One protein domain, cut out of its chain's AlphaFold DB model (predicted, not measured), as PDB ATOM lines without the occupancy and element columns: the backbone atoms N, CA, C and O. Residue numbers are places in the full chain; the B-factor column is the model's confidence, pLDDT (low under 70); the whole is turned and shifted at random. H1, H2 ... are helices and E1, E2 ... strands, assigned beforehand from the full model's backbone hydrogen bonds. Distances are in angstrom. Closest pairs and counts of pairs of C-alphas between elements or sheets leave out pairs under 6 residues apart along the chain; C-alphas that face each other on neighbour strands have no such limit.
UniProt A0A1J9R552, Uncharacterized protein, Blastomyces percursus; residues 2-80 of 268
ATOM      1  N   PRO A   2      -7.442 -26.803   8.918       71.69
ATOM      2  CA  PRO A   2      -6.499 -26.159   8.006       71.69
ATOM      3  C   PRO A   2      -7.103 -24.860   7.452       71.69
ATOM      4  O   PRO A   2      -8.284 -24.822   7.121       71.69
ATOM      5  N   VAL A   3      -6.298 -23.796   7.373       84.38
ATOM      6  CA  VAL A   3      -6.722 -22.507   6.805       84.38
ATOM      7  C   VAL A   3      -6.903 -22.669   5.296       84.38
ATOM      8  O   VAL A   3      -5.954 -23.034   4.598       84.38
ATOM      9  N   THR A   4      -8.110 -22.400   4.797       87.81
ATOM     10  CA  THR A   4      -8.435 -22.430   3.366       87.81
ATOM     11  C   THR A   4      -8.401 -21.026   2.766       87.81
ATOM     12  O   THR A   4      -8.614 -20.014   3.440       87.81
ATOM     13  N   ARG A   5      -8.083 -20.945   1.474       85.94
ATOM     14  CA  ARG A   5      -8.183 -19.723   0.672       85.94
ATOM     15  C   ARG A   5      -9.076 -19.984  -0.533       85.94
ATOM     16  O   ARG A   5      -9.047 -21.070  -1.101       85.94
ATOM     17  N   ARG A   6      -9.852 -18.983  -0.938       85.50
ATOM     18  CA  ARG A   6     -10.793 -19.097  -2.056       85.50
ATOM     19  C   ARG A   6     -10.106 -18.803  -3.390       85.50
ATOM     20  O   ARG A   6      -9.459 -17.770  -3.533       85.50
ATOM     21  N   LEU A   7     -10.299 -19.684  -4.363       84.25
ATOM     22  CA  LEU A   7     -10.049 -19.467  -5.789       84.25
ATOM     23  C   LEU A   7     -11.396 -19.293  -6.517       84.25
ATOM     24  O   LEU A   7     -12.459 -19.452  -5.918       84.25
ATOM     25  N   LEU A   8     -11.378 -18.989  -7.820       74.19
ATOM     26  CA  LEU A   8     -12.613 -18.827  -8.610       74.19
ATOM     27  C   LEU A   8     -13.510 -20.076  -8.613       74.19
ATOM     28  O   LEU A   8     -14.726 -19.963  -8.712       74.19
ATOM     29  N   ARG A   9     -12.909 -21.272  -8.566       70.50
ATOM     30  CA  ARG A   9     -13.615 -22.552  -8.776       70.50
ATOM     31  C   ARG A   9     -13.673 -23.446  -7.545       70.50
ATOM     32  O   ARG A   9     -14.439 -24.399  -7.537       70.50
ATOM     33  N   GLU A  10     -12.836 -23.182  -6.552       79.94
ATOM     34  CA  GLU A  10     -12.618 -24.086  -5.426       79.94
ATOM     35  C   GLU A  10     -11.987 -23.340  -4.249       79.94
ATOM     36  O   GLU A  10     -11.481 -22.225  -4.394       79.94
ATOM     37  N   GLU A  11     -11.980 -23.982  -3.090       87.38
ATOM     38  CA  GLU A  11     -11.125 -23.589  -1.979       87.38
ATOM     39  C   GLU A  11      -9.850 -24.428  -1.988       87.38
ATOM     40  O   GLU A  11      -9.877 -25.618  -2.297       87.38
ATOM     41  N   ILE A  12      -8.727 -23.805  -1.644       89.50
ATOM     42  CA  ILE A  12      -7.420 -24.448  -1.645       89.50
ATOM     43  C   ILE A  12      -6.750 -24.340  -0.277       89.50
ATOM     44  O   ILE A  12      -6.813 -23.310   0.401       89.50
ATOM     45  N   THR A  13      -6.089 -25.422   0.127       89.69
ATOM     46  CA  THR A  13      -5.201 -25.483   1.293       89.69
ATOM     47  C   THR A  13      -3.745 -25.382   0.851       89.69
ATOM     48  O   THR A  13      -3.407 -25.690  -0.290       89.69
ATOM     49  N   TYR A  14      -2.848 -24.999   1.762       86.81
ATOM     50  CA  TYR A  14      -1.416 -24.919   1.452       86.81
ATOM     51  C   TYR A  14      -0.828 -26.256   0.962       86.81
ATOM     52  O   TYR A  14      -0.049 -26.267   0.013       86.81
ATOM     53  N   SER A  15      -1.226 -27.382   1.567       86.81
ATOM     54  CA  SER A  15      -0.756 -28.713   1.161       86.81
ATOM     55  C   SER A  15      -1.147 -29.044  -0.278       86.81
ATOM     56  O   SER A  15      -0.294 -29.466  -1.047       86.81
ATOM     57  N   SER A  16      -2.395 -28.761  -0.669       86.00
ATOM     58  CA  SER A  16      -2.847 -28.939  -2.053       86.00
ATOM     59  C   SER A  16      -2.192 -27.939  -3.010       86.00
ATOM     60  O   SER A  16      -1.847 -28.299  -4.129       86.00
ATOM     61  N   ALA A  17      -1.974 -26.692  -2.580       85.94
ATOM     62  CA  ALA A  17      -1.318 -25.673  -3.396       85.94
ATOM     63  C   ALA A  17       0.130 -26.037  -3.750       85.94
ATOM     64  O   ALA A  17       0.563 -25.750  -4.860       85.94
ATOM     65  N   LYS A  18       0.860 -26.687  -2.834       85.25
ATOM     66  CA  LYS A  18       2.255 -27.099  -3.045       85.25
ATOM     67  C   LYS A  18       2.414 -28.158  -4.142       85.25
ATOM     68  O   LYS A  18       3.464 -28.224  -4.767       85.25
ATOM     69  N   GLU A  19       1.388 -28.974  -4.366       87.69
ATOM     70  CA  GLU A  19       1.386 -30.032  -5.386       87.69
ATOM     71  C   GLU A  19       0.960 -29.525  -6.774       87.69
ATOM     72  O   GLU A  19       1.067 -30.255  -7.755       87.69
ATOM     73  N   LYS A  20       0.465 -28.284  -6.878       81.88
ATOM     74  CA  LYS A  20      -0.019 -27.715  -8.140       81.88
ATOM     75  C   LYS A  20       1.083 -26.918  -8.842       81.88
ATOM     76  O   LYS A  20       1.577 -25.933  -8.307       81.88
ATOM     77  N   GLU A  21       1.381 -27.271 -10.090       77.81
ATOM     78  CA  GLU A  21       2.339 -26.572 -10.970       77.81
ATOM     79  C   GLU A  21       1.746 -25.308 -11.625       77.81
ATOM     80  O   GLU A  21       1.945 -25.036 -12.804       77.81
ATOM     81  N   VAL A  22       0.951 -24.538 -10.882       76.19
ATOM     82  CA  VAL A  22       0.347 -23.290 -11.372       76.19
ATOM     83  C   VAL A  22       0.582 -22.175 -10.368       76.19
ATOM     84  O   VAL A  22       0.706 -22.432  -9.170       76.19
ATOM     85  N   ASN A  23       0.597 -20.922 -10.822       80.06
ATOM     86  CA  ASN A  23       0.815 -19.782  -9.941       80.06
ATOM     87  C   ASN A  23      -0.411 -19.523  -9.040       80.06
ATOM     88  O   ASN A  23      -1.273 -18.684  -9.317       80.06
ATOM     89  N   ILE A  24      -0.509 -20.265  -7.932       83.81
ATOM     90  CA  ILE A  24      -1.621 -20.158  -6.977       83.81
ATOM     91  C   ILE A  24      -1.707 -18.748  -6.383       83.81
ATOM     92  O   ILE A  24      -2.812 -18.254  -6.180       83.81
ATOM     93  N   LEU A  25      -0.575 -18.070  -6.162       82.50
ATOM     94  CA  LEU A  25      -0.554 -16.695  -5.652       82.50
ATOM     95  C   LEU A  25      -1.252 -15.726  -6.611       82.50
ATOM     96  O   LEU A  25      -2.073 -14.921  -6.173       82.50
ATOM     97  N   HIS A  26      -0.999 -15.856  -7.912       80.38
ATOM     98  CA  HIS A  26      -1.695 -15.069  -8.922       80.38
ATOM     99  C   HIS A  26      -3.191 -15.418  -8.974       80.38
ATOM    100  O   HIS A  26      -4.042 -14.527  -8.924       80.38
ATOM    101  N   ARG A  27      -3.546 -16.712  -8.949       80.75
ATOM    102  CA  ARG A  27      -4.950 -17.170  -8.975       80.75
ATOM    103  C   ARG A  27      -5.763 -16.758  -7.744       80.75
ATOM    104  O   ARG A  27      -6.979 -16.601  -7.849       80.75
ATOM    105  N   LEU A  28      -5.119 -16.540  -6.596       85.75
ATOM    106  CA  LEU A  28      -5.753 -15.992  -5.390       85.75
ATOM    107  C   LEU A  28      -6.208 -14.538  -5.567       85.75
ATOM    108  O   LEU A  28      -7.091 -14.088  -4.841       85.75
ATOM    109  N   SER A  29      -5.658 -13.808  -6.543       82.94
ATOM    110  CA  SER A  29      -6.125 -12.460  -6.876       82.94
ATOM    111  C   SER A  29      -7.437 -12.476  -7.673       82.94
ATOM    112  O   SER A  29      -8.232 -11.538  -7.578       82.94
ATOM    113  N   TYR A  30      -7.720 -13.552  -8.411       81.00
ATOM    114  CA  TYR A  30      -8.838 -13.607  -9.351       81.00
ATOM    115  C   TYR A  30     -10.224 -13.392  -8.733       81.00
ATOM    116  O   TYR A  30     -10.990 -12.648  -9.339       81.00
ATOM    117  N   PRO A  31     -10.577 -13.931  -7.548       82.69
ATOM    118  CA  PRO A  31     -11.874 -13.639  -6.928       82.69
ATOM    119  C   PRO A  31     -12.105 -12.140  -6.689       82.69
ATOM    120  O   PRO A  31     -13.209 -11.625  -6.880       82.69
ATOM    121  N   SER A  32     -11.050 -11.414  -6.305       80.50
ATOM    122  CA  SER A  32     -11.127  -9.964  -6.110       80.50
ATOM    123  C   SER A  32     -11.264  -9.210  -7.439       80.50
ATOM    124  O   SER A  32     -12.047  -8.264  -7.534       80.50
ATOM    125  N   GLN A  33     -10.569  -9.668  -8.487       79.62
ATOM    126  CA  GLN A  33     -10.670  -9.103  -9.834       79.62
ATOM    127  C   GLN A  33     -12.047  -9.359 -10.459       79.62
ATOM    128  O   GLN A  33     -12.632  -8.446 -11.037       79.62
ATOM    129  N   GLU A  34     -12.593 -10.565 -10.293       78.12
ATOM    130  CA  GLU A  34     -13.931 -10.947 -10.740       78.12
ATOM    131  C   GLU A  34     -14.990 -10.058 -10.087       78.12
ATOM    132  O   GLU A  34     -15.825  -9.469 -10.775       78.12
ATOM    133  N   THR A  35     -14.899  -9.883  -8.765       80.75
ATOM    134  CA  THR A  35     -15.792  -8.989  -8.019       80.75
ATOM    135  C   THR A  35     -15.708  -7.570  -8.578       80.75
ATOM    136  O   THR A  35     -16.728  -6.989  -8.940       80.75
ATOM    137  N   ARG A  36     -14.493  -7.029  -8.745       80.56
ATOM    138  CA  ARG A  36     -14.273  -5.688  -9.307       80.56
ATOM    139  C   ARG A  36     -14.857  -5.545 -10.715       80.56
ATOM    140  O   ARG A  36     -15.479  -4.525 -11.014       80.56
ATOM    141  N   PHE A  37     -14.678  -6.551 -11.568       75.00
ATOM    142  CA  PHE A  37     -15.203  -6.568 -12.930       75.00
ATOM    143  C   PHE A  37     -16.735  -6.564 -12.949       75.00
ATOM    144  O   PHE A  37     -17.347  -5.747 -13.641       75.00
ATOM    145  N   PHE A  38     -17.380  -7.416 -12.152       76.69
ATOM    146  CA  PHE A  38     -18.839  -7.446 -12.080       76.69
ATOM    147  C   PHE A  38     -19.421  -6.185 -11.439       76.69
ATOM    148  O   PHE A  38     -20.429  -5.676 -11.932       76.69
ATOM    149  N   THR A  39     -18.767  -5.614 -10.424       81.69
ATOM    150  CA  THR A  39     -19.141  -4.307  -9.869       81.69
ATOM    151  C   THR A  39     -19.063  -3.210 -10.934       81.69
ATOM    152  O   THR A  39     -19.989  -2.411 -11.054       81.69
ATOM    153  N   LEU A  40     -18.015  -3.196 -11.763       78.62
ATOM    154  CA  LEU A  40     -17.877  -2.246 -12.871       78.62
ATOM    155  C   LEU A  40     -19.022  -2.381 -13.886       78.62
ATOM    156  O   LEU A  40     -19.631  -1.379 -14.265       78.62
ATOM    157  N   LEU A  41     -19.353  -3.611 -14.297       76.56
ATOM    158  CA  LEU A  41     -20.479  -3.869 -15.201       76.56
ATOM    159  C   LEU A  41     -21.814  -3.437 -14.587       76.56
ATOM    160  O   LEU A  41     -22.665  -2.882 -15.283       76.56
ATOM    161  N   ASN A  42     -21.994  -3.677 -13.288       81.31
ATOM    162  CA  ASN A  42     -23.196  -3.300 -12.563       81.31
ATOM    163  C   ASN A  42     -23.379  -1.779 -12.514       81.31
ATOM    164  O   ASN A  42     -24.441  -1.263 -12.860       81.31
ATOM    165  N   ASN A  43     -22.312  -1.064 -12.159       83.19
ATOM    166  CA  ASN A  43     -22.317   0.392 -12.035       83.19
ATOM    167  C   ASN A  43     -22.571   1.089 -13.373       83.19
ATOM    168  O   ASN A  43     -23.053   2.216 -13.403       83.19
ATOM    169  N   ARG A  44     -22.285   0.415 -14.490       78.56
ATOM    170  CA  ARG A  44     -22.451   0.971 -15.832       78.56
ATOM    171  C   ARG A  44     -23.597   0.338 -16.633       78.56
ATOM    172  O   ARG A  44     -23.616   0.421 -17.861       78.56
ATOM    173  N   ARG A  45     -24.588  -0.266 -15.963       79.94
ATOM    174  CA  ARG A  45     -25.775  -0.867 -16.609       79.94
ATOM    175  C   ARG A  45     -26.511   0.097 -17.545       79.94
ATOM    176  O   ARG A  45     -26.940  -0.325 -18.615       79.94
ATOM    177  N   SER A  46     -26.651   1.369 -17.170       79.81
ATOM    178  CA  SER A  46     -27.307   2.398 -17.994       79.81
ATOM    179  C   SER A  46     -26.585   2.613 -19.326       79.81
ATOM    180  O   SER A  46     -27.217   2.626 -20.381       79.81
ATOM    181  N   LEU A  47     -25.256   2.689 -19.288       76.50
ATOM    182  CA  LEU A  47     -24.414   2.811 -20.472       76.50
ATOM    183  C   LEU A  47     -24.514   1.553 -21.345       76.50
ATOM    184  O   LEU A  47     -24.702   1.673 -22.553       76.50
ATOM    185  N   ILE A  48     -24.486   0.352 -20.750       76.50
ATOM    186  CA  ILE A  48     -24.691  -0.907 -21.491       76.50
ATOM    187  C   ILE A  48     -26.044  -0.887 -22.220       76.50
ATOM    188  O   ILE A  48     -26.096  -1.200 -23.407       76.50
ATOM    189  N   ARG A  49     -27.130  -0.476 -21.548       77.44
ATOM    190  CA  ARG A  49     -28.460  -0.349 -22.173       77.44
ATOM    191  C   ARG A  49     -28.459   0.639 -23.329       77.44
ATOM    192  O   ARG A  49     -28.980   0.306 -24.387       77.44
ATOM    193  N   ALA A  50     -27.853   1.810 -23.146       74.00
ATOM    194  CA  ALA A  50     -27.768   2.835 -24.180       74.00
ATOM    195  C   ALA A  50     -26.985   2.344 -25.410       74.00
ATOM    196  O   ALA A  50     -27.449   2.510 -26.536       74.00
ATOM    197  N   ILE A  51     -25.846   1.673 -25.203       71.88
ATOM    198  CA  ILE A  51     -25.053   1.076 -26.286       71.88
ATOM    199  C   ILE A  51     -25.859   0.000 -27.018       71.88
ATOM    200  O   ILE A  51     -25.927   0.010 -28.247       71.88
ATOM    201  N   VAL A  52     -26.489  -0.922 -26.286       72.88
ATOM    202  CA  VAL A  52     -27.267  -2.015 -26.886       72.88
ATOM    203  C   VAL A  52     -28.481  -1.475 -27.642       72.88
ATOM    204  O   VAL A  52     -28.704  -1.881 -28.780       72.88
ATOM    205  N   ALA A  53     -29.221  -0.524 -27.066       70.75
ATOM    206  CA  ALA A  53     -30.374   0.101 -27.708       70.75
ATOM    207  C   ALA A  53     -29.977   0.838 -28.988       70.75
ATOM    208  O   ALA A  53     -30.582   0.617 -30.033       70.75
ATOM    209  N   HIS A  54     -28.896   1.620 -28.938       68.62
ATOM    210  CA  HIS A  54     -28.342   2.269 -30.120       68.62
ATOM    211  C   HIS A  54     -27.947   1.250 -31.199       68.62
ATOM    212  O   HIS A  54     -28.196   1.452 -32.384       68.62
ATOM    213  N   HIS A  55     -27.346   0.124 -30.811       62.75
ATOM    214  CA  HIS A  55     -26.904  -0.905 -31.753       62.75
ATOM    215  C   HIS A  55     -28.022  -1.742 -32.373       62.75
ATOM    216  O   HIS A  55     -27.830  -2.270 -33.475       62.75
ATOM    217  N   LEU A  56     -29.138  -1.877 -31.664       67.25
ATOM    218  CA  LEU A  56     -30.349  -2.547 -32.124       67.25
ATOM    219  C   LEU A  56     -31.342  -1.577 -32.778       67.25
ATOM    220  O   LEU A  56     -32.426  -2.004 -33.161       67.25
ATOM    221  N   SER A  57     -30.972  -0.299 -32.924       69.50
ATOM    222  CA  SER A  57     -31.839   0.759 -33.453       69.50
ATOM    223  C   SER A  57     -33.181   0.849 -32.711       69.50
ATOM    224  O   SER A  57     -34.222   1.060 -33.327       69.50
ATOM    225  N   LEU A  58     -33.159   0.650 -31.390       74.12
ATOM    226  CA  LEU A  58     -34.338   0.765 -30.531       74.12
ATOM    227  C   LEU A  58     -34.599   2.233 -30.184       74.12
ATOM    228  O   LEU A  58     -33.663   2.998 -29.958       74.12
ATOM    229  N   GLU A  59     -35.876   2.604 -30.099       74.94
ATOM    230  CA  GLU A  59     -36.304   3.984 -29.824       74.94
ATOM    231  C   GLU A  59     -35.955   4.452 -28.403       74.94
ATOM    232  O   GLU A  59     -35.719   5.639 -28.189       74.94
ATOM    233  N   SER A  60     -35.879   3.530 -27.435       76.81
ATOM    234  CA  SER A  60     -35.525   3.843 -26.048       76.81
ATOM    235  C   SER A  60     -34.575   2.803 -25.431       76.81
ATOM    236  O   SER A  60     -34.777   1.597 -25.618       76.81
ATOM    237  N   PRO A  61     -33.580   3.237 -24.625       73.12
ATOM    238  CA  PRO A  61     -32.783   2.367 -23.758       73.12
ATOM    239  C   PRO A  61     -33.599   1.534 -22.759       73.12
ATOM    240  O   PRO A  61     -33.106   0.506 -22.294       73.12
ATOM    241  N   ASP A  62     -34.831   1.941 -22.449       77.38
ATOM    242  CA  ASP A  62     -35.710   1.240 -21.503       77.38
ATOM    243  C   ASP A  62     -36.272  -0.068 -22.072       77.38
ATOM    244  O   ASP A  62     -36.667  -0.957 -21.319       77.38
ATOM    245  N   ALA A  63     -36.224  -0.239 -23.398       73.88
ATOM    246  CA  ALA A  63     -36.526  -1.510 -24.051       73.88
ATOM    247  C   ALA A  63     -35.453  -2.589 -23.778       73.88
ATOM    248  O   ALA A  63     -35.687  -3.775 -24.018       73.88
ATOM    249  N   CYS A  64     -34.276  -2.204 -23.267       74.31
ATOM    250  CA  CYS A  64     -33.176  -3.112 -22.956       74.31
ATOM    251  C   CYS A  64     -33.147  -3.471 -21.465       74.31
ATOM    252  O   CYS A  64     -32.754  -2.668 -20.614       74.31
ATOM    253  N   HIS A  65     -33.436  -4.728 -21.133       77.62
ATOM    254  CA  HIS A  65     -33.236  -5.234 -19.778       77.62
ATOM    255  C   HIS A  65     -31.866  -5.914 -19.636       77.62
ATOM    256  O   HIS A  65     -31.551  -6.871 -20.341       77.62
ATOM    257  N   VAL A  66     -31.047  -5.429 -18.698       75.38
ATOM    258  CA  VAL A  66     -29.792  -6.092 -18.315       75.38
ATOM    259  C   VAL A  66     -30.104  -6.980 -17.121       75.38
ATOM    260  O   VAL A  66     -30.415  -6.458 -16.051       75.38
ATOM    261  N   THR A  67     -30.036  -8.294 -17.326       69.69
ATOM    262  CA  THR A  67     -30.281  -9.297 -16.286       69.69
ATOM    263  C   THR A  67     -29.274  -9.195 -15.146       69.69
ATOM    264  O   THR A  67     -28.120  -8.791 -15.348       69.69
ATOM    265  N   ASP A  68     -29.732  -9.572 -13.952       64.25
ATOM    266  CA  ASP A  68     -28.917  -9.533 -12.745       64.25
ATOM    267  C   ASP A  68     -27.762 -10.537 -12.785       64.25
ATOM    268  O   ASP A  68     -27.843 -11.564 -13.464       64.25
ATOM    269  N   ILE A  69     -26.680 -10.221 -12.071       61.03
ATOM    270  CA  ILE A  69     -25.425 -10.984 -12.081       61.03
ATOM    271  C   ILE A  69     -25.665 -12.422 -11.604       61.03
ATOM    272  O   ILE A  69     -25.120 -13.345 -12.207       61.03
ATOM    273  N   ASP A  70     -26.561 -12.617 -10.634       54.34
ATOM    274  CA  ASP A  70     -26.880 -13.929 -10.057       54.34
ATOM    275  C   ASP A  70     -27.616 -14.865 -11.033       54.34
ATOM    276  O   ASP A  70     -27.478 -16.083 -10.960       54.34
ATOM    277  N   ASN A  71     -28.341 -14.305 -12.008       47.56
ATOM    278  CA  ASN A  71     -29.067 -15.067 -13.033       47.56
ATOM    279  C   ASN A  71     -28.249 -15.283 -14.316       47.56
ATOM    280  O   ASN A  71     -28.760 -15.816 -15.308       47.56
ATOM    281  N   ARG A  72     -26.980 -14.861 -14.355       52.44
ATOM    282  CA  ARG A  72     -26.135 -15.083 -15.529       52.44
ATOM    283  C   ARG A  72     -25.646 -16.524 -15.537       52.44
ATOM    284  O   ARG A  72     -24.857 -16.921 -14.689       52.44
ATOM    285  N   LEU A  73     -26.065 -17.274 -16.560       41.91
ATOM    286  CA  LEU A  73     -25.445 -18.529 -16.999       41.91
ATOM    287  C   LEU A  73     -23.920 -18.412 -16.886       41.91
ATOM    288  O   LEU A  73     -23.314 -17.748 -17.724       41.91
ATOM    289  N   HIS A  74     -23.362 -19.015 -15.831       41.22
ATOM    290  CA  HIS A  74     -21.955 -19.123 -15.434       41.22
ATOM    291  C   HIS A  74     -20.943 -18.816 -16.552       41.22
ATOM    292  O   HIS A  74     -20.304 -19.716 -17.108       41.22
ATOM    293  N   ARG A  75     -20.763 -17.535 -16.894       48.03
ATOM    294  CA  ARG A  75     -19.688 -17.117 -17.791       48.03
ATOM    295  C   ARG A  75     -18.467 -16.879 -16.933       48.03
ATOM    296  O   ARG A  75     -18.442 -15.995 -16.088       48.03
ATOM    297  N   ARG A  76     -17.485 -17.741 -17.161       55.97
ATOM    298  CA  ARG A  76     -16.238 -17.832 -16.412       55.97
ATOM    299  C   ARG A  76     -15.439 -16.544 -16.597       55.97
ATOM    300  O   ARG A  76     -15.148 -16.176 -17.735       55.97
ATOM    301  N   PHE A  77     -15.082 -15.889 -15.496       54.50
ATOM    302  CA  PHE A  77     -14.092 -14.821 -15.512       54.50
ATOM    303  C   PHE A  77     -12.729 -15.412 -15.900       54.50
ATOM    304  O   PHE A  77     -12.225 -16.307 -15.223       54.50
ATOM    305  N   ASN A  78     -12.164 -14.936 -17.011       59.28
ATOM    306  CA  ASN A  78     -10.792 -15.218 -17.422       59.28
ATOM    307  C   ASN A  78     -10.110 -13.862 -17.644       59.28
ATOM    308  O   ASN A  78     -10.403 -13.213 -18.654       59.28
ATOM    309  N   PRO A  79      -9.264 -13.404 -16.709       52.75
ATOM    310  CA  PRO A  79      -8.478 -12.199 -16.913       52.75
ATOM    311  C   PRO A  79      -7.433 -12.513 -17.980       52.75
ATOM    312  O   PRO A  79      -6.694 -13.478 -17.819       52.75
ATOM    313  N   GLY A  80      -7.429 -11.767 -19.086       51.53
ATOM    314  CA  GLY A  80      -6.433 -11.946 -20.141       51.53
ATOM    315  C   GLY A  80      -6.954 -11.861 -21.561       51.53
ATOM    316  O   GLY A  80      -7.947 -12.508 -21.889       51.53
TER     317      GLY A  80
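What this domain is: This is residues 2 to 80 of the 268 residues of an uncharacterized protein of Blastomyces percursus (UniProt A0A1J9R552). A long, thin rod has helix H3 along its middle, a small head at one end made of the strand hairpin E1 and E2 with the short helices H1 and H2, and helix H4 towards the other end. After H4, residues 56 to 80, with no named element, fold back past H4 and H3. The printed part has 79 residues, mostly helix in its named elements, in the order E1, E2, H1, H2, H3, H4; the sheet, E1 - E2, is antiparallel. It is extended, with a radius of gyration of the C-alphas of 17.9 A and spans of 57 by 22 by 19 A.

How they stand to each other: Look first at E1, residues 4 to 6, and E2, residues 11 to 13, an antiparallel hairpin at 143 degrees. N 5 and O 12 are 2.9 A apart, and N 12 and O 5 2.8 A, both within hydrogen-bond range. H1, residues 14 to 18, follows; its closest C-alpha pair with E1 is Thr 4 and Tyr 14, 7.7 A. H2, residues 24 to 27, is close to H1 but not clearly touching: the closest C-alphas, of Ala 17 and Ile 24, are 6.6 A apart. H3, residues 30 to 43, meets H2 only through their link, and likewise H4, residues 45 to 55. The closest C-alphas of E1 and H3, of Arg 6 and Pro 31, are 7.4 A apart. In H1, H3 and H4 every O i to N i+4 pair is within hydrogen-bond range; H2 is too short for one.

Where its parts are: Find C-alpha 4 at (-8.435, -22.430, 3.366), where E1 begins. H3 runs 19.6 A from C-alpha 30 at (-8.838, -13.607, -9.351), and H4 runs 15.2 A to C-alpha 55 at (-26.904, -0.905, -31.753).

The domain as a whole: The C-alphas farthest apart, of Ser 15 and Glu 59, are 57.4 A apart. The printed part has no cut, and the five links between elements are tight. Residues 18 to 23 and 70 to 75 stand free. Confidence is low, with pLDDT under 70, at residues 54 to 57 and 67 to 80.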